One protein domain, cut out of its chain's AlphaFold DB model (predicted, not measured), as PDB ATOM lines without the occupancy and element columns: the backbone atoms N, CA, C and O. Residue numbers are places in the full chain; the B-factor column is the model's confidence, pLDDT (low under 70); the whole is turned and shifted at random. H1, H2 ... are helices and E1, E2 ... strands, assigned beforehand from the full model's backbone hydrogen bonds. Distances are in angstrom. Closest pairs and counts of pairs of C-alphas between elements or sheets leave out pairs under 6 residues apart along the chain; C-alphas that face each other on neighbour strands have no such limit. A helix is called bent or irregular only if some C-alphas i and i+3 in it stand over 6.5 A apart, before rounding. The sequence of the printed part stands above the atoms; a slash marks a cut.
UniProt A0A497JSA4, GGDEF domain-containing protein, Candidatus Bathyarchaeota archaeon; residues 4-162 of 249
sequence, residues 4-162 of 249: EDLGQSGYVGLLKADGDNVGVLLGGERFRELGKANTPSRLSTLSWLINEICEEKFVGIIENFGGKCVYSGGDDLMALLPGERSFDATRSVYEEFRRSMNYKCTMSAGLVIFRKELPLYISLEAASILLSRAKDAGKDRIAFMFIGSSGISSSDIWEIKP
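Overview. This is residues 4 to 162 of the 249 residues of the protein "GGDEF domain-containing protein" of Candidatus Bathyarchaeota archaeon (UniProt A0A497JSA4). A twisted sheet of five strands has helices over both faces, H3 and H4 side by side over one and H5 over the other: three layers, with the sheet in the middle. H1, H2 and the first residues of H3 lie beyond one end of the sheet, and short H6 sits by H5. The printed part has 159 residues, with six named helices and five named strands in the order E1 H1 H2 H3 E2 E3 H4 E4 H5 E5 H6. The sheet, E2 E3 E1 E4 E5, is mixed, as is the class, helices and strands; the whole is compact, with a radius of gyration of the C-alphas of 16.6 A, but elongated, spanning 56 by 32 by 21 A.

Arrangement. E1, residues 11 to 20, is an inner strand. H1, residues 22 to 26, and H2, residues 29 to 33, are not on the sheet. H3, residues 40 to 64, only just touches H1, with 3 pairs of C-alphas within 8 A, the closest those of Leu 26 and Leu 43, 6.3 A. E2, residues 68 to 73, and E3, residues 76 to 82, form an antiparallel hairpin (N 70 to O 78, 2.8 A). E3 is antiparallel to E1 (N 15 to O 79, 2.9 A). H3 lies over E2 and E3, along the strands, at a height of 8.8 A over the sheet. H4, residues 83 to 100, is irregular, with C-alphas 84 and 87 at 7.5 A. It touches H3 on the same face, at a shallow tilt of 25 degrees, opposite ways; their closest C-alphas are those of Phe 58 and Val 93, 6.2 A. E4, residues 106 to 115, is antiparallel to E1 (N 14 to O 112, 2.8 A). E3, H4 and E4 form a split strand-helix-strand unit, E1 between its strands, with a right-handed crossover. H5, residues 120 to 136, is on the opposite face, over E1, E4 and E5, residues 141 to 147, at a height of 7.0 A over the sheet. E5 is parallel to E4 (N 111 to O 143, 2.9 A); E4, H5 and E5 form a strand-helix-strand unit with a left-handed crossover. H6, residues 154 to 158, only just touches H5, with 3 pairs. Every O i to N i+4 pair is within hydrogen-bond range in H1, H2, H5 and H6, 19 of 21 in H3 and 12 of 14 in H4.

Along the chain. E1 begins at C-alpha 11 (48.355, -12.798, 284.099) and is 28.5 A long; H3 is 35.5 A, H4 26.0 A, E4 29.6 A and H5 24.3 A. H6 ends at C-alpha 158 (35.096, -31.168, 283.490).

Size, cuts and confidence. The farthest C-alphas, Gly 35 and Ser 150, are 56.0 A apart. The printed part has no cut and no long link. Mean pLDDT of the printed part is 86.8; residues 4 to 5, 7 to 9, 149 to 155 and 158 are under 70.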
ATOM      1  N   GLU A   4      45.179  -3.992 286.397       61.81
ATOM      2  CA  GLU A   4      46.451  -3.537 285.833       61.81
ATOM      3  C   GLU A   4      47.570  -3.410 286.876       61.81
ATOM      4  O   GLU A   4      48.741  -3.516 286.518       61.81
ATOM      5  N   ASP A   5      47.220  -3.267 288.157       68.50
ATOM      6  CA  ASP A   5      48.181  -3.177 289.259       68.50
ATOM      7  C   ASP A   5      48.648  -4.567 289.755       68.50
ATOM      8  O   ASP A   5      49.552  -4.660 290.589       68.50
ATOM      9  N   LEU A   6      48.022  -5.657 289.284       71.94
ATOM     10  CA  LEU A   6      48.272  -7.032 289.733       71.94
ATOM     11  C   LEU A   6      49.231  -7.774 288.794       71.94
ATOM     12  O   LEU A   6      48.822  -8.333 287.778       71.94
ATOM     13  N   GLY A   7      50.495  -7.867 289.211       60.19
ATOM     14  CA  GLY A   7      51.518  -8.684 288.550       60.19
ATOM     15  C   GLY A   7      52.065  -8.074 287.256       60.19
ATOM     16  O   GLY A   7      51.365  -7.433 286.480       60.19
ATOM     17  N   GLN A   8      53.354  -8.289 286.992       64.12
ATOM     18  CA  GLN A   8      54.017  -7.739 285.795       64.12
ATOM     19  C   GLN A   8      53.818  -8.614 284.546       64.12
ATOM     20  O   GLN A   8      54.137  -8.200 283.436       64.12
ATOM     21  N   SER A   9      53.290  -9.830 284.713       67.88
ATOM     22  CA  SER A   9      53.223 -10.867 283.674       67.88
ATOM     23  C   SER A   9      52.029 -10.741 282.716       67.88
ATOM     24  O   SER A   9      51.935 -11.498 281.751       67.88
ATOM     25  N   GLY A  10      51.090  -9.823 282.981       80.06
ATOM     26  CA  GLY A  10      49.811  -9.743 282.262       80.06
ATOM     27  C   GLY A  10      48.828 -10.869 282.614       80.06
ATOM     28  O   GLY A  10      47.744 -10.945 282.028       80.06
ATOM     29  N   TYR A  11      49.189 -11.728 283.574       86.81
ATOM     30  CA  TYR A  11      48.355 -12.798 284.099       86.81
ATOM     31  C   TYR A  11      47.941 -12.524 285.540       86.81
ATOM     32  O   TYR A  11      48.755 -12.157 286.386       86.81
ATOM     33  N   VAL A  12      46.675 -12.795 285.825       91.50
ATOM     34  CA  VAL A  12      46.077 -12.683 287.154       91.50
ATOM     35  C   VAL A  12      45.599 -14.066 287.586       91.50
ATOM     36  O   VAL A  12      45.067 -14.837 286.789       91.50
ATOM     37  N   GLY A  13      45.823 -14.400 288.851       93.94
ATOM     38  CA  GLY A  13      45.244 -15.554 289.524       93.94
ATOM     39  C   GLY A  13      43.981 -15.150 290.282       93.94
ATOM     40  O   GLY A  13      44.031 -14.224 291.084       93.94
ATOM     41  N   LEU A  14      42.864 -15.842 290.072       96.12
ATOM     42  CA  LEU A  14      41.676 -15.758 290.920       96.12
ATOM     43  C   LEU A  14      41.601 -17.029 291.762       96.12
ATOM     44  O   LEU A  14      41.404 -18.127 291.238       96.12
ATOM     45  N   LEU A  15      41.768 -16.855 293.068       97.81
ATOM     46  CA  LEU A  15      41.643 -17.904 294.068       97.81
ATOM     47  C   LEU A  15      40.254 -17.841 294.702       97.81
ATOM     48  O   LEU A  15      39.858 -16.794 295.212       97.81
ATOM     49  N   LYS A  16      39.554 -18.974 294.721       97.81
ATOM     50  CA  LYS A  16      38.462 -19.243 295.660       97.81
ATOM     51  C   LYS A  16      38.855 -20.400 296.564       97.81
ATOM     52  O   LYS A  16      39.265 -21.442 296.060       97.81
ATOM     53  N   ALA A  17      38.700 -20.240 297.867       96.56
ATOM     54  CA  ALA A  17      38.961 -21.296 298.835       96.56
ATOM     55  C   ALA A  17      37.857 -21.337 299.893       96.56
ATOM     56  O   ALA A  17      37.240 -20.312 300.164       96.56
ATOM     57  N   ASP A  18      37.599 -22.524 300.431       95.38
ATOM     58  CA  ASP A  18      36.517 -22.774 301.387       95.38
ATOM     59  C   ASP A  18      36.892 -23.942 302.315       95.38
ATOM     60  O   ASP A  18      37.450 -24.964 301.876       95.38
ATOM     61  N   GLY A  19      36.612 -23.762 303.605       93.19
ATOM     62  CA  GLY A  19      36.896 -24.718 304.661       93.19
ATOM     63  C   GLY A  19      36.081 -26.010 304.562       93.19
ATOM     64  O   GLY A  19      34.853 -26.075 304.592       93.19
ATOM     65  N   ASP A  20      36.777 -27.138 304.574       92.94
ATOM     66  CA  ASP A  20      36.130 -28.437 304.515       92.94
ATOM     67  C   ASP A  20      35.538 -28.834 305.871       92.94
ATOM     68  O   ASP A  20      36.244 -29.006 306.870       92.94
ATOM     69  N   ASN A  21      34.229 -29.102 305.876       86.12
ATOM     70  CA  ASN A  21      33.480 -29.585 307.043       86.12
ATOM     71  C   ASN A  21      33.480 -28.616 308.239       86.12
ATOM     72  O   ASN A  21      33.278 -29.044 309.380       86.12
ATOM     73  N   VAL A  22      33.651 -27.312 308.004       85.06
ATOM     74  CA  VAL A  22      33.585 -26.299 309.068       85.06
ATOM     75  C   VAL A  22      32.216 -26.288 309.752       85.06
ATOM     76  O   VAL A  22      32.144 -26.219 310.978       85.06
ATOM     77  N   GLY A  23      31.128 -26.504 309.007       81.88
ATOM     78  CA  GLY A  23      29.790 -26.664 309.587       81.88
ATOM     79  C   GLY A  23      29.675 -27.823 310.590       81.88
ATOM     80  O   GLY A  23      29.018 -27.682 311.616       81.88
ATOM     81  N   VAL A  24      30.365 -28.948 310.360       80.38
ATOM     82  CA  VAL A  24      30.389 -30.091 311.298       80.38
ATOM     83  C   VAL A  24      31.157 -29.728 312.572       80.38
ATOM     84  O   VAL A  24      30.736 -30.053 313.685       80.38
ATOM     85  N   LEU A  25      32.265 -28.995 312.423       77.44
ATOM     86  CA  LEU A  25      33.030 -28.460 313.549       77.44
ATOM     87  C   LEU A  25      32.162 -27.503 314.393       77.44
ATOM     88  O   LEU A  25      32.121 -27.634 315.618       77.44
ATOM     89  N   LEU A  26      31.420 -26.606 313.740       77.19
ATOM     90  CA  LEU A  26      30.479 -25.676 314.372       77.19
ATOM     91  C   LEU A  26      29.197 -26.358 314.888       77.19
ATOM     92  O   LEU A  26      28.530 -25.822 315.763       77.19
ATOM     93  N   GLY A  27      28.866 -27.569 314.437       76.81
ATOM     94  CA  GLY A  27      27.765 -28.375 314.984       76.81
ATOM     95  C   GLY A  27      28.041 -28.929 316.390       76.81
ATOM     96  O   GLY A  27      27.152 -29.475 317.048       76.81
ATOM     97  N   GLY A  28      29.280 -28.800 316.878       71.75
ATOM     98  CA  GLY A  28      29.694 -29.215 318.219       71.75
ATOM     99  C   GLY A  28      29.822 -30.729 318.415       71.75
ATOM    100  O   GLY A  28      30.025 -31.192 319.540       71.75
ATOM    101  N   GLU A  29      29.754 -31.514 317.338       75.25
ATOM    102  CA  GLU A  29      30.045 -32.955 317.337       75.25
ATOM    103  C   GLU A  29      31.464 -33.228 317.848       75.25
ATOM    104  O   GLU A  29      31.668 -34.061 318.730       75.25
ATOM    105  N   ARG A  30      32.421 -32.396 317.432       73.75
ATOM    106  CA  ARG A  30      33.809 -32.455 317.904       73.75
ATOM    107  C   ARG A  30      33.994 -32.171 319.385       73.75
ATOM    108  O   ARG A  30      34.895 -32.725 320.009       73.75
ATOM    109  N   PHE A  31      33.152 -31.322 319.977       76.62
ATOM    110  CA  PHE A  31      33.212 -31.114 321.422       76.62
ATOM    111  C   PHE A  31      32.828 -32.397 322.160       76.62
ATOM    112  O   PHE A  31      33.505 -32.752 323.121       76.62
ATOM    113  N   ARG A  32      31.831 -33.145 321.664       76.94
ATOM    114  CA  ARG A  32      31.451 -34.446 322.237       76.94
ATOM    115  C   ARG A  32      32.579 -35.473 322.129       76.94
ATOM    116  O   ARG A  32      32.872 -36.123 323.128       76.94
ATOM    117  N   GLU A  33      33.256 -35.559 320.985       78.88
ATOM    118  CA  GLU A  33      34.432 -36.433 320.800       78.88
ATOM    119  C   GLU A  33      35.569 -36.117 321.787       78.88
ATOM    120  O   GLU A  33      36.261 -37.015 322.257       78.88
ATOM    121  N   LEU A  34      35.735 -34.842 322.145       78.69
ATOM    122  CA  LEU A  34      36.730 -34.376 323.117       78.69
ATOM    123  C   LEU A  34      36.242 -34.442 324.579       78.69
ATOM    124  O   LEU A  34      36.914 -33.920 325.473       78.69
ATOM    125  N   GLY A  35      35.064 -35.019 324.842       81.00
ATOM    126  CA  GLY A  35      34.469 -35.078 326.183       81.00
ATOM    127  C   GLY A  35      34.090 -33.701 326.746       81.00
ATOM    128  O   GLY A  35      34.082 -33.485 327.958       81.00
ATOM    129  N   LYS A  36      33.823 -32.726 325.874       81.94
ATOM    130  CA  LYS A  36      33.487 -31.341 326.210       81.94
ATOM    131  C   LYS A  36      32.006 -31.070 325.928       81.94
ATOM    132  O   LYS A  36      31.478 -31.414 324.879       81.94
ATOM    133  N   ALA A  37      31.336 -30.384 326.855       83.06
ATOM    134  CA  ALA A  37      29.983 -29.874 326.630       83.06
ATOM    135  C   ALA A  37      29.923 -28.918 325.423       83.06
ATOM    136  O   ALA A  37      30.776 -28.034 325.286       83.06
ATOM    137  N   ASN A  38      28.894 -29.071 324.588       84.31
ATOM    138  CA  ASN A  38      28.574 -28.123 323.529       84.31
ATOM    139  C   ASN A  38      27.789 -26.948 324.131       84.31
ATOM    140  O   ASN A  38      26.611 -27.082 324.450       84.31
ATOM    141  N   THR A  39      28.462 -25.822 324.356       86.31
ATOM    142  CA  THR A  39      27.881 -24.627 324.989       86.31
ATOM    143  C   THR A  39      27.898 -23.461 324.005       86.31
ATOM    144  O   THR A  39      28.905 -23.341 323.299       86.31
ATOM    145  N   PRO A  40      26.910 -22.546 324.030       85.88
ATOM    146  CA  PRO A  40      26.896 -21.364 323.166       85.88
ATOM    147  C   PRO A  40      28.219 -20.591 323.174       85.88
ATOM    148  O   PRO A  40      28.757 -20.301 322.117       85.88
ATOM    149  N   SER A  41      28.824 -20.374 324.347       86.56
ATOM    150  CA  SER A  41      30.100 -19.655 324.464       86.56
ATOM    151  C   SER A  41      31.244 -20.316 323.689       86.56
ATOM    152  O   SER A  41      32.003 -19.628 323.021       86.56
ATOM    153  N   ARG A  42      31.357 -21.651 323.724       84.50
ATOM    154  CA  ARG A  42      32.388 -22.395 322.970       84.50
ATOM    155  C   ARG A  42      32.166 -22.324 321.466       84.50
ATOM    156  O   ARG A  42      33.137 -22.196 320.727       84.50
ATOM    157  N   LEU A  43      30.910 -22.402 321.033       84.75
ATOM    158  CA  LEU A  43      30.542 -22.236 319.629       84.75
ATOM    159  C   LEU A  43      30.872 -20.827 319.140       84.75
ATOM    160  O   LEU A  43      31.501 -20.683 318.098       84.75
ATOM    161  N   SER A  44      30.534 -19.802 319.922       86.19
ATOM    162  CA  SER A  44      30.868 -18.412 319.611       86.19
ATOM    163  C   SER A  44      32.376 -18.183 319.549       86.19
ATOM    164  O   SER A  44      32.844 -17.574 318.597       86.19
ATOM    165  N   THR A  45      33.153 -18.706 320.504       86.38
ATOM    166  CA  THR A  45      34.621 -18.601 320.463       86.38
ATOM    167  C   THR A  45      35.199 -19.280 319.228       86.38
ATOM    168  O   THR A  45      36.087 -18.728 318.592       86.38
ATOM    169  N   LEU A  46      34.699 -20.462 318.869       84.12
ATOM    170  CA  LEU A  46      35.156 -21.180 317.686       84.12
ATOM    171  C   LEU A  46      34.817 -20.417 316.401       84.12
ATOM    172  O   LEU A  46      35.691 -20.218 315.571       84.12
ATOM    173  N   SER A  47      33.574 -19.955 316.268       86.62
ATOM    174  CA  SER A  47      33.132 -19.131 315.140       86.62
ATOM    175  C   SER A  47      33.971 -17.862 315.000       86.62
ATOM    176  O   SER A  47      34.366 -17.518 313.892       86.62
ATOM    177  N   TRP A  48      34.260 -17.186 316.115       85.25
ATOM    178  CA  TRP A  48      35.110 -15.998 316.132       85.25
ATOM    179  C   TRP A  48      36.545 -16.320 315.705       85.25
ATOM    180  O   TRP A  48      37.072 -15.636 314.841       85.25
ATOM    181  N   LEU A  49      37.145 -17.397 316.224       83.06
ATOM    182  CA  LEU A  49      38.494 -17.816 315.829       83.06
ATOM    183  C   LEU A  49      38.593 -18.085 314.326       83.06
ATOM    184  O   LEU A  49      39.563 -17.667 313.704       83.06
ATOM    185  N   ILE A  50      37.605 -18.778 313.751       83.94
ATOM    186  CA  ILE A  50      37.559 -19.057 312.310       83.94
ATOM    187  C   ILE A  50      37.518 -17.746 311.524       83.94
ATOM    188  O   ILE A  50      38.338 -17.553 310.629       83.94
ATOM    189  N   ASN A  51      36.629 -16.833 311.916       86.31
ATOM    190  CA  ASN A  51      36.490 -15.541 311.259       86.31
ATOM    191  C   ASN A  51      37.770 -14.699 311.347       86.31
ATOM    192  O   ASN A  51      38.206 -14.169 310.338       86.31
ATOM    193  N   GLU A  52      38.403 -14.633 312.520       83.19
ATOM    194  CA  GLU A  52      39.651 -13.889 312.741       83.19
ATOM    195  C   GLU A  52      40.784 -14.392 311.829       83.19
ATOM    196  O   GLU A  52      41.524 -13.612 311.233       83.19
ATOM    197  N   ILE A  53      40.918 -15.718 311.689       77.44
ATOM    198  CA  ILE A  53      41.924 -16.326 310.807       77.44
ATOM    199  C   ILE A  53      41.698 -15.876 309.363       77.44
ATOM    200  O   ILE A  53      42.652 -15.513 308.675       77.44
ATOM    201  N   CYS A  54      40.451 -15.925 308.906       79.88
ATOM    202  CA  CYS A  54      40.110 -15.587 307.537       79.88
ATOM    203  C   CYS A  54      40.239 -14.080 307.281       79.88
ATOM    204  O   CYS A  54      40.910 -13.681 306.333       79.88
ATOM    205  N   GLU A  55      39.714 -13.232 308.161       83.94
ATOM    206  CA  GLU A  55      39.769 -11.781 307.982       83.94
ATOM    207  C   GLU A  55      41.180 -11.206 308.134       83.94
ATOM    208  O   GLU A  55      41.597 -10.415 307.293       83.94
ATOM    209  N   GLU A  56      41.949 -11.590 309.155       84.31
ATOM    210  CA  GLU A  56      43.254 -10.957 309.385       84.31
ATOM    211  C   GLU A  56      44.389 -11.685 308.665       84.31
ATOM    212  O   GLU A  56      45.195 -11.077 307.950       84.31
ATOM    213  N   LYS A  57      44.487 -13.008 308.837       88.75
ATOM    214  CA  LYS A  57      45.676 -13.734 308.374       88.75
ATOM    215  C   LYS A  57      45.664 -13.977 306.879       88.75
ATOM    216  O   LYS A  57      46.717 -13.861 306.252       88.75
ATOM    217  N   PHE A  58      44.515 -14.322 306.295       91.81
ATOM    218  CA  PHE A  58      44.464 -14.519 304.846       91.81
ATOM    219  C   PHE A  58      44.699 -13.211 304.111       91.81
ATOM    220  O   PHE A  58      45.472 -13.212 303.158       91.81
ATOM    221  N   VAL A  59      44.121 -12.100 304.574       91.12
ATOM    222  CA  VAL A  59      44.378 -10.780 303.983       91.12
ATOM    223  C   VAL A  59      45.873 -10.470 304.005       91.12
ATOM    224  O   VAL A  59      46.442 -10.216 302.945       91.12
ATOM    225  N   GLY A  60      46.538 -10.628 305.156       92.62
ATOM    226  CA  GLY A  60      47.984 -10.415 305.258       92.62
ATOM    227  C   GLY A  60      48.808 -11.330 304.341       92.62
ATOM    228  O   GLY A  60      49.762 -10.877 303.711       92.62
ATOM    229  N   ILE A  61      48.442 -12.611 304.207       94.75
ATOM    230  CA  ILE A  61      49.109 -13.532 303.268       94.75
ATOM    231  C   ILE A  61      48.927 -13.052 301.828       94.75
ATOM    232  O   ILE A  61      49.906 -12.933 301.095       94.75
ATOM    233  N   ILE A  62      47.692 -12.766 301.418       95.56
ATOM    234  CA  ILE A  62      47.378 -12.339 300.053       95.56
ATOM    235  C   ILE A  62      48.135 -11.052 299.703       95.56
ATOM    236  O   ILE A  62      48.749 -10.984 298.637       95.56
ATOM    237  N   GLU A  63      48.166 -10.075 300.608       93.62
ATOM    238  CA  GLU A  63      48.906  -8.821 300.429       93.62
ATOM    239  C   GLU A  63      50.424  -9.040 300.347       93.62
ATOM    240  O   GLU A  63      51.080  -8.459 299.481       93.62
ATOM    241  N   ASN A  64      50.992  -9.939 301.160       95.06
ATOM    242  CA  ASN A  64      52.420 -10.289 301.102       95.06
ATOM    243  C   ASN A  64      52.833 -10.878 299.744       95.06
ATOM    244  O   ASN A  64      53.959 -10.672 299.282       95.06
ATOM    245  N   PHE A  65      51.921 -11.581 299.071       94.31
ATOM    246  CA  PHE A  65      52.142 -12.072 297.710       94.31
ATOM    247  C   PHE A  65      51.854 -11.023 296.624       94.31
ATOM    248  O   PHE A  65      52.027 -11.320 295.441       94.31
ATOM    249  N   GLY A  66      51.503  -9.789 296.993       92.56
ATOM    250  CA  GLY A  66      51.150  -8.709 296.068       92.56
ATOM    251  C   GLY A  66      49.748  -8.855 295.481       92.56
ATOM    252  O   GLY A  66      49.468  -8.310 294.418       92.56
ATOM    253  N   GLY A  67      48.895  -9.648 296.128       93.69
ATOM    254  CA  GLY A  67      47.499  -9.822 295.769       93.69
ATOM    255  C   GLY A  67      46.571  -8.851 296.486       93.69
ATOM    256  O   GLY A  67      46.982  -7.998 297.269       93.69
ATOM    257  N   LYS A  68      45.278  -9.036 296.239       93.19
ATOM    258  CA  LYS A  68      44.197  -8.310 296.888       93.19
ATOM    259  C   LYS A  68      43.066  -9.255 297.258       93.19
ATOM    260  O   LYS A  68      42.535  -9.976 296.412       93.19
ATOM    261  N   CYS A  69      42.657  -9.207 298.518       92.56
ATOM    262  CA  CYS A  69      41.473  -9.916 298.973       92.56
ATOM    263  C   CYS A  69      40.208  -9.215 298.446       92.56
ATOM    264  O   CYS A  69      40.057  -8.000 298.587       92.56
ATOM    265  N   VAL A  70      39.317  -9.972 297.804       92.69
ATOM    266  CA  VAL A  70      38.002  -9.498 297.338       92.69
ATOM    267  C   VAL A  70      36.952  -9.750 298.414       92.69
ATOM    268  O   VAL A  70      36.129  -8.884 298.693       92.69
ATOM    269  N   TYR A  71      37.002 -10.933 299.022       89.88
ATOM    270  CA  TYR A  71      36.139 -11.330 300.125       89.88
ATOM    271  C   TYR A  71      36.887 -12.315 301.020       89.88
ATOM    272  O   TYR A  71      37.497 -13.257 300.519       89.88
ATOM    273  N   SER A  72      36.806 -12.125 302.332       87.62
ATOM    274  CA  SER A  72      37.128 -13.167 303.298       87.62
ATOM    275  C   SER A  72      36.188 -13.040 304.484       87.62
ATOM    276  O   SER A  72      35.993 -11.938 304.989       87.62
ATOM    277  N   GLY A  73      35.561 -14.144 304.876       81.81
ATOM    278  CA  GLY A  73      34.595 -14.149 305.967       81.81
ATOM    279  C   GLY A  73      34.087 -15.555 306.238       81.81
ATOM    280  O   GLY A  73      33.888 -16.339 305.307       81.81
ATOM    281  N   GLY A  74      33.893 -15.880 307.517       81.75
ATOM    282  CA  GLY A  74      33.707 -17.271 307.922       81.75
ATOM    283  C   GLY A  74      34.956 -18.081 307.580       81.75
ATOM    284  O   GLY A  74      36.035 -17.729 308.033       81.75
ATOM    285  N   ASP A  75      34.805 -19.144 306.796       87.88
ATOM    286  CA  ASP A  75      35.877 -20.007 306.286       87.88
ATOM    287  C   ASP A  75      36.129 -19.866 304.774       87.88
ATOM    288  O   ASP A  75      36.939 -20.600 304.203       87.88
ATOM    289  N   ASP A  76      35.454 -18.910 304.139       91.00
ATOM    290  CA  ASP A  76      35.536 -18.636 302.713       91.00
ATOM    291  C   ASP A  76      36.557 -17.534 302.399       91.00
ATOM    292  O   ASP A  76      36.695 -16.529 303.107       91.00
ATOM    293  N   LEU A  77      37.243 -17.692 301.267       94.75
ATOM    294  CA  LEU A  77      38.179 -16.718 300.716       94.75
ATOM    295  C   LEU A  77      37.978 -16.559 299.209       94.75
ATOM    296  O   LEU A  77      37.873 -17.532 298.461       94.75
ATOM    297  N   MET A  78      38.028 -15.313 298.751       96.31
ATOM    298  CA  MET A  78      38.190 -14.941 297.355       96.31
ATOM    299  C   MET A  78      39.258 -13.860 297.226       96.31
ATOM    300  O   MET A  78      39.141 -12.786 297.818       96.31
ATOM    301  N   ALA A  79      40.274 -14.116 296.410       96.19
ATOM    302  CA  ALA A  79      41.390 -13.200 296.222       96.19
ATOM    303  C   ALA A  79      41.853 -13.146 294.767       96.19
ATOM    304  O   ALA A  79      41.754 -14.122 294.022       96.19
ATOM    305  N   LEU A  80      42.395 -11.991 294.395       95.94
ATOM    306  CA  LEU A  80      43.156 -11.794 293.171       95.94
ATOM    307  C   LEU A  80      44.642 -11.778 293.512       95.94
ATOM    308  O   LEU A  80      45.050 -11.177 294.500       95.94
ATOM    309  N   LEU A  81      45.452 -12.438 292.700       94.81
ATOM    310  CA  LEU A  81      46.877 -12.643 292.925       94.81
ATOM    311  C   LEU A  81      47.642 -12.382 291.625       94.81
ATOM    312  O   LEU A  81      47.099 -12.641 290.550       94.81
ATOM    313  N   PRO A  82      48.907 -11.943 291.683       92.50
ATOM    314  CA  PRO A  82      49.791 -12.027 290.527       92.50
ATOM    315  C   PRO A  82      49.856 -13.479 290.039       92.50
ATOM    316  O   PRO A  82      50.049 -14.391 290.852       92.50
ATOM    317  N   GLY A  83      49.676 -13.715 288.736       89.56
ATOM    318  CA  GLY A  83      49.612 -15.070 288.177       89.56
ATOM    319  C   GLY A  83      50.824 -15.920 288.571       89.56
ATOM    320  O   GLY A  83      50.665 -17.068 288.988       89.56
ATOM    321  N   GLU A  84      52.013 -15.315 288.558       86.69
ATOM    322  CA  GLU A  84      53.287 -15.939 288.913       86.69
ATOM    323  C   GLU A  84      53.426 -16.351 290.383       86.69
ATOM    324  O   GLU A  84      54.201 -17.247 290.693       86.69
ATOM    325  N   ARG A  85      52.672 -15.721 291.289       91.56
ATOM    326  CA  ARG A  85      52.709 -15.987 292.738       91.56
ATOM    327  C   ARG A  85      51.483 -16.743 293.231       91.56
ATOM    328  O   ARG A  85      51.361 -17.039 294.417       91.56
ATOM    329  N   SER A  86      50.550 -17.034 292.331       93.94
ATOM    330  CA  SER A  86      49.228 -17.529 292.697       93.94
ATOM    331  C   SER A  86      49.256 -18.924 293.335       93.94
ATOM    332  O   SER A  86      48.521 -19.159 294.295       93.94
ATOM    333  N   PHE A  87      50.134 -19.823 292.879       94.69
ATOM    334  CA  PHE A  87      50.305 -21.151 293.480       94.69
ATOM    335  C   PHE A  87      50.875 -21.075 294.902       94.69
ATOM    336  O   PHE A  87      50.289 -21.657 295.818       94.69
ATOM    337  N   ASP A  88      51.949 -20.310 295.107       94.25
ATOM    338  CA  ASP A  88      52.594 -20.162 296.419       94.25
ATOM    339  C   ASP A  88      51.678 -19.482 297.438       94.25
ATOM    340  O   ASP A  88      51.576 -19.916 298.590       94.25
ATOM    341  N   ALA A  89      50.946 -18.455 297.001       95.88
ATOM    342  CA  ALA A  89      49.946 -17.789 297.825       95.88
ATOM    343  C   ALA A  89      48.816 -18.746 298.221       95.88
ATOM    344  O   ALA A  89      48.454 -18.832 299.395       95.88
ATOM    345  N   THR A  90      48.298 -19.520 297.261       97.06
ATOM    346  CA  THR A  90      47.236 -20.506 297.512       97.06
ATOM    347  C   THR A  90      47.691 -21.575 298.506       97.06
ATOM    348  O   THR A  90      46.953 -21.927 299.429       97.06
ATOM    349  N   ARG A  91      48.928 -22.062 298.366       96.31
ATOM    350  CA  ARG A  91      49.528 -23.013 299.306       96.31
ATOM    351  C   ARG A  91      49.699 -22.408 300.699       96.31
ATOM    352  O   ARG A  91      49.350 -23.056 301.682       96.31
ATOM    353  N   SER A  92      50.169 -21.165 300.788       96.06
ATOM    354  CA  SER A  92      50.354 -20.463 302.065       96.06
ATOM    355  C   SER A  92      49.031 -20.280 302.814       96.06
ATOM    356  O   SER A  92      48.959 -20.516 304.018       96.06
ATOM    357  N   VAL A  93      47.961 -19.933 302.093       95.38
ATOM    358  CA  VAL A  93      46.595 -19.860 302.634       95.38
ATOM    359  C   VAL A  93      46.145 -21.220 303.184       95.38
ATOM    360  O   VAL A  93      45.656 -21.302 304.312       95.38
ATOM    361  N   TYR A  94      46.359 -22.304 302.432       95.62
ATOM    362  CA  TYR A  94      46.047 -23.666 302.877       95.62
ATOM    363  C   TYR A  94      46.792 -24.083 304.145       95.62
ATOM    364  O   TYR A  94      46.180 -24.586 305.096       95.62
ATOM    365  N   GLU A  95      48.102 -23.865 304.179       94.69
ATOM    366  CA  GLU A  95      48.936 -24.218 305.323       94.69
ATOM    367  C   GLU A  95      48.539 -23.411 306.566       94.69
ATOM    368  O   GLU A  95      48.393 -23.989 307.649       94.69
ATOM    369  N   GLU A  96      48.271 -22.111 306.413       93.25
ATOM    370  CA  GLU A  96      47.851 -21.251 307.519       93.25
ATOM    371  C   GLU A  96      46.477 -21.638 308.072       93.25
ATOM    372  O   GLU A  96      46.297 -21.682 309.296       93.25
ATOM    373  N   PHE A  97      45.525 -21.981 307.199       91.88
ATOM    374  CA  PHE A  97      44.220 -22.481 307.621       91.88
ATOM    375  C   PHE A  97      44.364 -23.767 308.425       91.88
ATOM    376  O   PHE A  97      43.877 -23.862 309.552       91.88
ATOM    377  N   ARG A  98      45.087 -24.760 307.890       91.31
ATOM    378  CA  ARG A  98      45.281 -26.037 308.586       91.31
ATOM    379  C   ARG A  98      45.968 -25.844 309.923       91.31
ATOM    380  O   ARG A  98      45.516 -26.416 310.912       91.31
ATOM    381  N   ARG A  99      47.019 -25.027 309.972       90.62
ATOM    382  CA  ARG A  99      47.735 -24.706 311.208       90.62
ATOM    383  C   ARG A  99      46.803 -24.072 312.236       90.62
ATOM    384  O   ARG A  99      46.765 -24.517 313.381       90.62
ATOM    385  N   SER A 100      46.013 -23.086 311.821       86.62
ATOM    386  CA  SER A 100      45.098 -22.378 312.717       86.62
ATOM    387  C   SER A 100      43.922 -23.249 313.180       86.62
ATOM    388  O   SER A 100      43.480 -23.129 314.319       86.62
ATOM    389  N   MET A 101      43.495 -24.213 312.360       84.31
ATOM    390  CA  MET A 101      42.509 -25.238 312.724       84.31
ATOM    391  C   MET A 101      43.127 -26.457 313.431       84.31
ATOM    392  O   MET A 101      42.479 -27.503 313.543       84.31
ATOM    393  N   ASN A 102      44.385 -26.375 313.881       85.50
ATOM    394  CA  ASN A 102      45.124 -27.464 314.532       85.50
ATOM    395  C   ASN A 102      45.096 -28.792 313.739       85.50
ATOM    396  O   ASN A 102      44.958 -29.882 314.297       85.50
ATOM    397  N   TYR A 103      45.158 -28.690 312.412       87.12
ATOM    398  CA  TYR A 103      45.109 -29.789 311.444       87.12
ATOM    399  C   TYR A 103      43.853 -30.661 311.545       87.12
ATOM    400  O   TYR A 103      43.828 -31.791 311.055       87.12
ATOM    401  N   LYS A 104      42.802 -30.145 312.188       83.94
ATOM    402  CA  LYS A 104      41.514 -30.815 312.328       83.94
ATOM    403  C   LYS A 104      40.578 -30.490 311.167       83.94
ATOM    404  O   LYS A 104      39.731 -31.316 310.841       83.94
ATOM    405  N   CYS A 105      40.723 -29.342 310.526       87.31
ATOM    406  CA  CYS A 105      40.027 -29.046 309.276       87.31
ATOM    407  C   CYS A 105      41.024 -28.920 308.130       87.31
ATOM    408  O   CYS A 105      42.214 -28.672 308.341       87.31
ATOM    409  N   THR A 106      40.507 -29.130 306.929       93.19
ATOM    410  CA  THR A 106      41.208 -28.948 305.660       93.19
ATOM    411  C   THR A 106      40.485 -27.882 304.856       93.19
ATOM    412  O   THR A 106      39.454 -27.374 305.292       93.19
ATOM    413  N   MET A 107      41.030 -27.516 303.708       94.75
ATOM    414  CA  MET A 107      40.429 -26.529 302.826       94.75
ATOM    415  C   MET A 107      40.549 -27.015 301.391       94.75
ATOM    416  O   MET A 107      41.568 -27.603 301.003       94.75
ATOM    417  N   SER A 108      39.500 -26.749 300.623       97.94
ATOM    418  CA  SER A 108      39.470 -26.980 299.188       97.94
ATOM    419  C   SER A 108      39.648 -25.656 298.452       97.94
ATOM    420  O   SER A 108      39.189 -24.618 298.926       97.94
ATOM    421  N   ALA A 109      40.312 -25.683 297.296       98.19
ATOM    422  CA  ALA A 109      40.608 -24.479 296.524       98.19
ATOM    423  C   ALA A 109      40.358 -24.657 295.019       98.19
ATOM    424  O   ALA A 109      40.663 -25.696 294.431       98.19
ATOM    425  N   GLY A 110      39.835 -23.607 294.393       97.94
ATOM    426  CA  GLY A 110      39.772 -23.417 292.951       97.94
ATOM    427  C   GLY A 110      40.659 -22.243 292.547       97.94
ATOM    428  O   GLY A 110      40.415 -21.120 292.989       97.94
ATOM    429  N   LEU A 111      41.672 -22.487 291.713       97.19
ATOM    430  CA  LEU A 111      42.594 -21.455 291.232       97.19
ATOM    431  C   LEU A 111      42.506 -21.298 289.711       97.19
ATOM    432  O   LEU A 111      42.761 -22.229 288.952       97.19
ATOM    433  N   VAL A 112      42.194 -20.096 289.243       94.50
ATOM    434  CA  VAL A 112      42.166 -19.779 287.812       94.50
ATOM    435  C   VAL A 112      43.270 -18.791 287.504       94.50
ATOM    436  O   VAL A 112      43.272 -17.702 288.059       94.50
ATOM    437  N   ILE A 113      44.167 -19.130 286.585       91.94
ATOM    438  CA  ILE A 113      45.167 -18.194 286.060       91.94
ATOM    439  C   ILE A 113      44.684 -17.736 284.689       91.94
ATOM    440  O   ILE A 113      44.401 -18.564 283.827       91.94
ATOM    441  N   PHE A 114      44.550 -16.435 284.469       89.19
ATOM    442  CA  PHE A 114      43.943 -15.886 283.257       89.19
ATOM    443  C   PHE A 114      44.621 -14.590 282.825       89.19
ATOM    444  O   PHE A 114      45.292 -13.928 283.612       89.19
ATOM    445  N   ARG A 115      44.476 -14.242 281.546       85.50
ATOM    446  CA  ARG A 115      44.967 -12.969 281.003       85.50
ATOM    447  C   ARG A 115      44.156 -11.792 281.539       85.50
ATOM    448  O   ARG A 115      42.932 -11.887 281.568       85.50
ATOM    449  N   LYS A 116      44.806 -10.679 281.883       85.56
ATOM    450  CA  LYS A 116      44.145  -9.480 282.440       85.56
ATOM    451  C   LYS A 116      43.026  -8.909 281.556       85.56
ATOM    452  O   LYS A 116      42.118  -8.266 282.066       85.56
ATOM    453  N   GLU A 117      43.065  -9.166 280.248       83.12
ATOM    454  CA  GLU A 117      42.055  -8.715 279.284       83.12
ATOM    455  C   GLU A 117      40.759  -9.549 279.320       83.12
ATOM    456  O   GLU A 117      39.766  -9.186 278.686       83.12
ATOM    457  N   LEU A 118      40.753 -10.688 280.021       84.19
ATOM    458  CA  LEU A 118      39.580 -11.549 280.126       84.19
ATOM    459  C   LEU A 118      38.543 -10.930 281.085       84.19
ATOM    460  O   LEU A 118      38.900 -10.541 282.198       84.19
ATOM    461  N   PRO A 119      37.244 -10.910 280.728       86.81
ATOM    462  CA  PRO A 119      36.197 -10.509 281.659       86.81
ATOM    463  C   PRO A 119      36.225 -11.320 282.963       86.81
ATOM    464  O   PRO A 119      36.150 -12.552 282.948       86.81
ATOM    465  N   LEU A 120      36.261 -10.619 284.100       87.06
ATOM    466  CA  LEU A 120      36.416 -11.227 285.428       87.06
ATOM    467  C   LEU A 120      35.340 -12.281 285.738       87.06
ATOM    468  O   LEU A 120      35.641 -13.298 286.360       87.06
ATOM    469  N   TYR A 121      34.102 -12.086 285.271       89.31
ATOM    470  CA  TYR A 121      33.004 -13.021 285.541       89.31
ATOM    471  C   TYR A 121      33.288 -14.440 285.014       89.31
ATOM    472  O   TYR A 121      32.918 -15.407 285.674       89.31
ATOM    473  N   ILE A 122      34.005 -14.574 283.888       89.00
ATOM    474  CA  ILE A 122      34.380 -15.876 283.311       89.00
ATOM    475  C   ILE A 122      35.336 -16.601 284.261       89.00
ATOM    476  O   ILE A 122      35.150 -17.777 284.575       89.00
ATOM    477  N   SER A 123      36.347 -15.886 284.763       90.38
ATOM    478  CA  SER A 123      37.307 -16.446 285.720       90.38
ATOM    479  C   SER A 123      36.652 -16.797 287.061       90.38
ATOM    480  O   SER A 123      36.995 -17.810 287.668       90.38
ATOM    481  N   LEU A 124      35.662 -16.013 287.497       93.31
ATOM    482  CA  LEU A 124      34.920 -16.253 288.731       93.31
ATOM    483  C   LEU A 124      34.042 -17.508 288.643       93.31
ATOM    484  O   LEU A 124      34.003 -18.310 289.584       93.31
ATOM    485  N   GLU A 125      33.342 -17.685 287.523       92.50
ATOM    486  CA  GLU A 125      32.540 -18.877 287.253       92.50
ATOM    487  C   GLU A 125      33.436 -20.120 287.202       92.50
ATOM    488  O   GLU A 125      33.201 -21.083 287.936       92.50
ATOM    489  N   ALA A 126      34.535 -20.059 286.444       92.75
ATOM    490  CA  ALA A 126      35.509 -21.142 286.360       92.75
ATOM    491  C   ALA A 126      36.098 -21.513 287.734       92.75
ATOM    492  O   ALA A 126      36.153 -22.692 288.080       92.75
ATOM    493  N   ALA A 127      36.472 -20.527 288.556       95.44
ATOM    494  CA  ALA A 127      37.007 -20.773 289.896       95.44
ATOM    495  C   ALA A 127      35.976 -21.421 290.825       95.44
ATOM    496  O   ALA A 127      36.322 -22.272 291.643       95.44
ATOM    497  N   SER A 128      34.699 -21.060 290.675       95.56
ATOM    498  CA  SER A 128      33.604 -21.665 291.440       95.56
ATOM    499  C   SER A 128      33.397 -23.130 291.056       95.56
ATOM    500  O   SER A 128      33.268 -23.979 291.938       95.56
ATOM    501  N   ILE A 129      33.436 -23.445 289.757       94.94
ATOM    502  CA  ILE A 129      33.351 -24.829 289.272       94.94
ATOM    503  C   ILE A 129      34.558 -25.637 289.764       94.94
ATOM    504  O   ILE A 129      34.390 -26.749 290.258       94.94
ATOM    505  N   LEU A 130      35.769 -25.080 289.687       96.31
ATOM    506  CA  LEU A 130      36.985 -25.734 290.178       96.31
ATOM    507  C   LEU A 130      36.928 -26.034 291.679       96.31
ATOM    508  O   LEU A 130      37.253 -27.150 292.081       96.31
ATOM    509  N   LEU A 131      36.470 -25.081 292.493       97.31
ATOM    510  CA  LEU A 131      36.283 -25.295 293.926       97.31
ATOM    511  C   LEU A 131      35.273 -26.422 294.195       97.31
ATOM    512  O   LEU A 131      35.555 -27.308 295.002       97.31
ATOM    513  N   SER A 132      34.138 -26.434 293.485       95.88
ATOM    514  CA  SER A 132      33.162 -27.530 293.586       95.88
ATOM    515  C   SER A 132      33.809 -28.869 293.252       95.88
ATOM    516  O   SER A 132      33.727 -29.803 294.039       95.88
ATOM    517  N   ARG A 133      34.555 -28.952 292.143       95.12
ATOM    518  CA  ARG A 133      35.251 -30.184 291.744       95.12
ATOM    519  C   ARG A 133      36.255 -30.654 292.791       95.12
ATOM    520  O   ARG A 133      36.349 -31.854 293.036       95.12
ATOM    521  N   ALA A 134      37.007 -29.739 293.403       96.88
ATOM    522  CA  ALA A 134      37.940 -30.079 294.473       96.88
ATOM    523  C   ALA A 134      37.212 -30.701 295.678       96.88
ATOM    524  O   ALA A 134      37.646 -31.736 296.192       96.88
ATOM    525  N   LYS A 135      36.063 -30.134 296.062       95.62
ATOM    526  CA  LYS A 135      35.201 -30.676 297.121       95.62
ATOM    527  C   LYS A 135      34.598 -32.032 296.743       95.62
ATOM    528  O   LYS A 135      34.691 -32.975 297.530       95.62
ATOM    529  N   ASP A 136      34.056 -32.156 295.536       95.19
ATOM    530  CA  ASP A 136      33.408 -33.375 295.030       95.19
ATOM    531  C   ASP A 136      34.404 -34.535 294.860       95.19
ATOM    532  O   ASP A 136      34.060 -35.698 295.061       95.19
ATOM    533  N   ALA A 137      35.678 -34.233 294.584       95.00
ATOM    534  CA  ALA A 137      36.769 -35.210 294.526       95.00
ATOM    535  C   ALA A 137      37.264 -35.688 295.911       95.00
ATOM    536  O   ALA A 137      38.297 -36.362 296.014       95.00
ATOM    537  N   GLY A 138      36.539 -35.358 296.981       94.81
ATOM    538  CA  GLY A 138      36.813 -35.824 298.337       94.81
ATOM    539  C   GLY A 138      37.470 -34.796 299.253       94.81
ATOM    540  O   GLY A 138      38.042 -35.220 300.256       94.81
ATOM    541  N   LYS A 139      37.354 -33.493 298.942       95.75
ATOM    542  CA  LYS A 139      37.859 -32.372 299.762       95.75
ATOM    543  C   LYS A 139      39.385 -32.397 299.941       95.75
ATOM    544  O   LYS A 139      40.050 -33.265 299.377       95.75
ATOM    545  N   ASP A 140      39.949 -31.443 300.687       97.06
ATOM    546  CA  ASP A 140      41.395 -31.317 300.945       97.06
ATOM    547  C   ASP A 140      42.235 -31.322 299.655       97.06
ATOM    548  O   ASP A 140      43.244 -32.025 299.518       97.06
ATOM    549  N   ARG A 141      41.756 -30.581 298.653       97.88
ATOM    550  CA  ARG A 141      42.292 -30.589 297.290       97.88
ATOM    551  C   ARG A 141      42.277 -29.206 296.670       97.88
ATOM    552  O   ARG A 141      41.477 -28.347 297.025       97.88
ATOM    553  N   ILE A 142      43.113 -29.051 295.658       97.94
ATOM    554  CA  ILE A 142      43.122 -27.905 294.763       97.94
ATOM    555  C   ILE A 142      42.762 -28.359 293.350       97.94
ATOM    556  O   ILE A 142      43.253 -29.376 292.862       97.94
ATOM    557  N   ALA A 143      41.923 -27.600 292.663       96.56
ATOM    558  CA  ALA A 143      41.754 -27.711 291.223       96.56
ATOM    559  C   ALA A 143      42.165 -26.382 290.593       96.56
ATOM    560  O   ALA A 143      41.798 -25.319 291.094       96.56
ATOM    561  N   PHE A 144      42.928 -26.432 289.505       94.75
ATOM    562  CA  PHE A 144      43.371 -25.217 288.837       94.75
ATOM    563  C   PHE A 144      43.275 -25.319 287.322       94.75
ATOM    564  O   PHE A 144      43.274 -26.415 286.759       94.75
ATOM    565  N   MET A 145      43.207 -24.166 286.663       90.88
ATOM    566  CA  MET A 145      43.249 -24.081 285.208       90.88
ATOM    567  C   MET A 145      43.942 -22.820 284.728       90.88
ATOM    568  O   MET A 145      44.093 -21.844 285.466       90.88
ATOM    569  N   PHE A 146      44.265 -22.834 283.440       87.06
ATOM    570  CA  PHE A 146      44.759 -21.676 282.730       87.06
ATOM    571  C   PHE A 146      43.786 -21.236 281.626       87.06
ATOM    572  O   PHE A 146      43.409 -22.050 280.783       87.06
ATOM    573  N   ILE A 147      43.430 -19.948 281.601       84.75
ATOM    574  CA  ILE A 147      42.587 -19.327 280.573       84.75
ATOM    575  C   ILE A 147      43.444 -18.458 279.644       84.75
ATOM    576  O   ILE A 147      43.896 -17.369 280.008       84.75
ATOM    577  N   GLY A 148      43.647 -18.942 278.417       72.31
ATOM    578  CA  GLY A 148      44.253 -18.182 277.320       72.31
ATOM    579  C   GLY A 148      43.239 -17.329 276.537       72.31
ATOM    580  O   GLY A 148      42.134 -17.070 276.993       72.31
ATOM    581  N   SER A 149      43.591 -16.907 275.313       57.25
ATOM    582  CA  SER A 149      42.672 -16.135 274.435       57.25
ATOM    583  C   SER A 149      41.628 -16.988 273.732       57.25
ATOM    584  O   SER A 149      40.675 -16.440 273.195       57.25
ATOM    585  N   SER A 150      41.811 -18.304 273.673       56.28
ATOM    586  CA  SER A 150      40.953 -19.200 272.893       56.28
ATOM    587  C   SER A 150      39.620 -19.538 273.574       56.28
ATOM    588  O   SER A 150      38.905 -20.404 273.084       56.28
ATOM    589  N   GLY A 151      39.271 -18.863 274.676       55.16
ATOM    590  CA  GLY A 151      38.111 -19.210 275.497       55.16
ATOM    591  C   GLY A 151      38.276 -20.558 276.207       55.16
ATOM    592  O   GLY A 151      39.303 -21.224 276.073       55.16
ATOM    593  N   ILE A 152      37.262 -20.932 276.988       63.00
ATOM    594  CA  ILE A 152      37.152 -22.234 277.656       63.00
ATOM    595  C   ILE A 152      35.809 -22.849 277.300       63.00
ATOM    596  O   ILE A 152      34.781 -22.176 277.387       63.00
ATOM    597  N   SER A 153      35.818 -24.131 276.943       60.84
ATOM    598  CA  SER A 153      34.605 -24.939 276.916       60.84
ATOM    599  C   SER A 153      34.330 -25.504 278.306       60.84
ATOM    600  O   SER A 153      35.250 -25.913 279.015       60.84
ATOM    601  N   SER A 154      33.056 -25.632 278.682       61.81
ATOM    602  CA  SER A 154      32.670 -26.337 279.909       61.81
ATOM    603  C   SER A 154      33.287 -27.740 279.972       61.81
ATOM    604  O   SER A 154      33.689 -28.166 281.051       61.81
ATOM    605  N   SER A 155      33.433 -28.437 278.834       60.03
ATOM    606  CA  SER A 155      34.095 -29.752 278.759       60.03
ATOM    607  C   SER A 155      35.528 -29.731 279.289       60.03
ATOM    608  O   SER A 155      35.906 -30.633 280.032       60.03
ATOM    609  N   ASP A 156      36.289 -28.674 278.992       72.06
ATOM    610  CA  ASP A 156      37.689 -28.545 279.406       72.06
ATOM    611  C   ASP A 156      37.793 -28.466 280.933       72.06
ATOM    612  O   ASP A 156      38.701 -29.030 281.539       72.06
ATOM    613  N   ILE A 157      36.816 -27.817 281.575       72.50
ATOM    614  CA  ILE A 157      36.730 -27.724 283.036       72.50
ATOM    615  C   ILE A 157      36.398 -29.089 283.648       72.50
ATOM    616  O   ILE A 157      36.939 -29.455 284.697       72.50
ATOM    617  N   TRP A 158      35.522 -29.860 282.995       68.69
ATOM    618  CA  TRP A 158      35.096 -31.168 283.490       68.69
ATOM    619  C   TRP A 158      36.176 -32.254 283.396       68.69
ATOM    620  O   TRP A 158      36.079 -33.264 284.097       68.69
ATOM    621  N   GLU A 159      37.223 -32.042 282.605       76.25
ATOM    622  CA  GLU A 159      38.375 -32.945 282.498       76.25
ATOM    623  C   GLU A 159      39.471 -32.655 283.536       76.25
ATOM    624  O   GLU A 159      40.363 -33.477 283.755       76.25
ATOM    625  N   ILE A 160      39.398 -31.519 284.238       83.38
ATOM    626  CA  ILE A 160      40.415 -31.144 285.226       83.38
ATOM    627  C   ILE A 160      40.355 -32.083 286.418       83.38
ATOM    628  O   ILE A 160      39.351 -32.146 287.132       83.38
ATOM    629  N   LYS A 161      41.463 -32.779 286.661       88.31
ATOM    630  CA  LYS A 161      41.659 -33.636 287.826       88.31
ATOM    631  C   LYS A 161      42.123 -32.791 289.022       88.31
ATOM    632  O   LYS A 161      43.226 -32.248 288.957       88.31
ATOM    633  N   PRO A 162      41.338 -32.691 290.111       95.38
ATOM    634  CA  PRO A 162      41.789 -32.030 291.330       95.38
ATOM    635  C   PRO A 162      42.975 -32.769 291.956       95.38
ATOM    636  O   PRO A 162      42.971 -34.000 292.062       95.38
TER     637      PRO A 162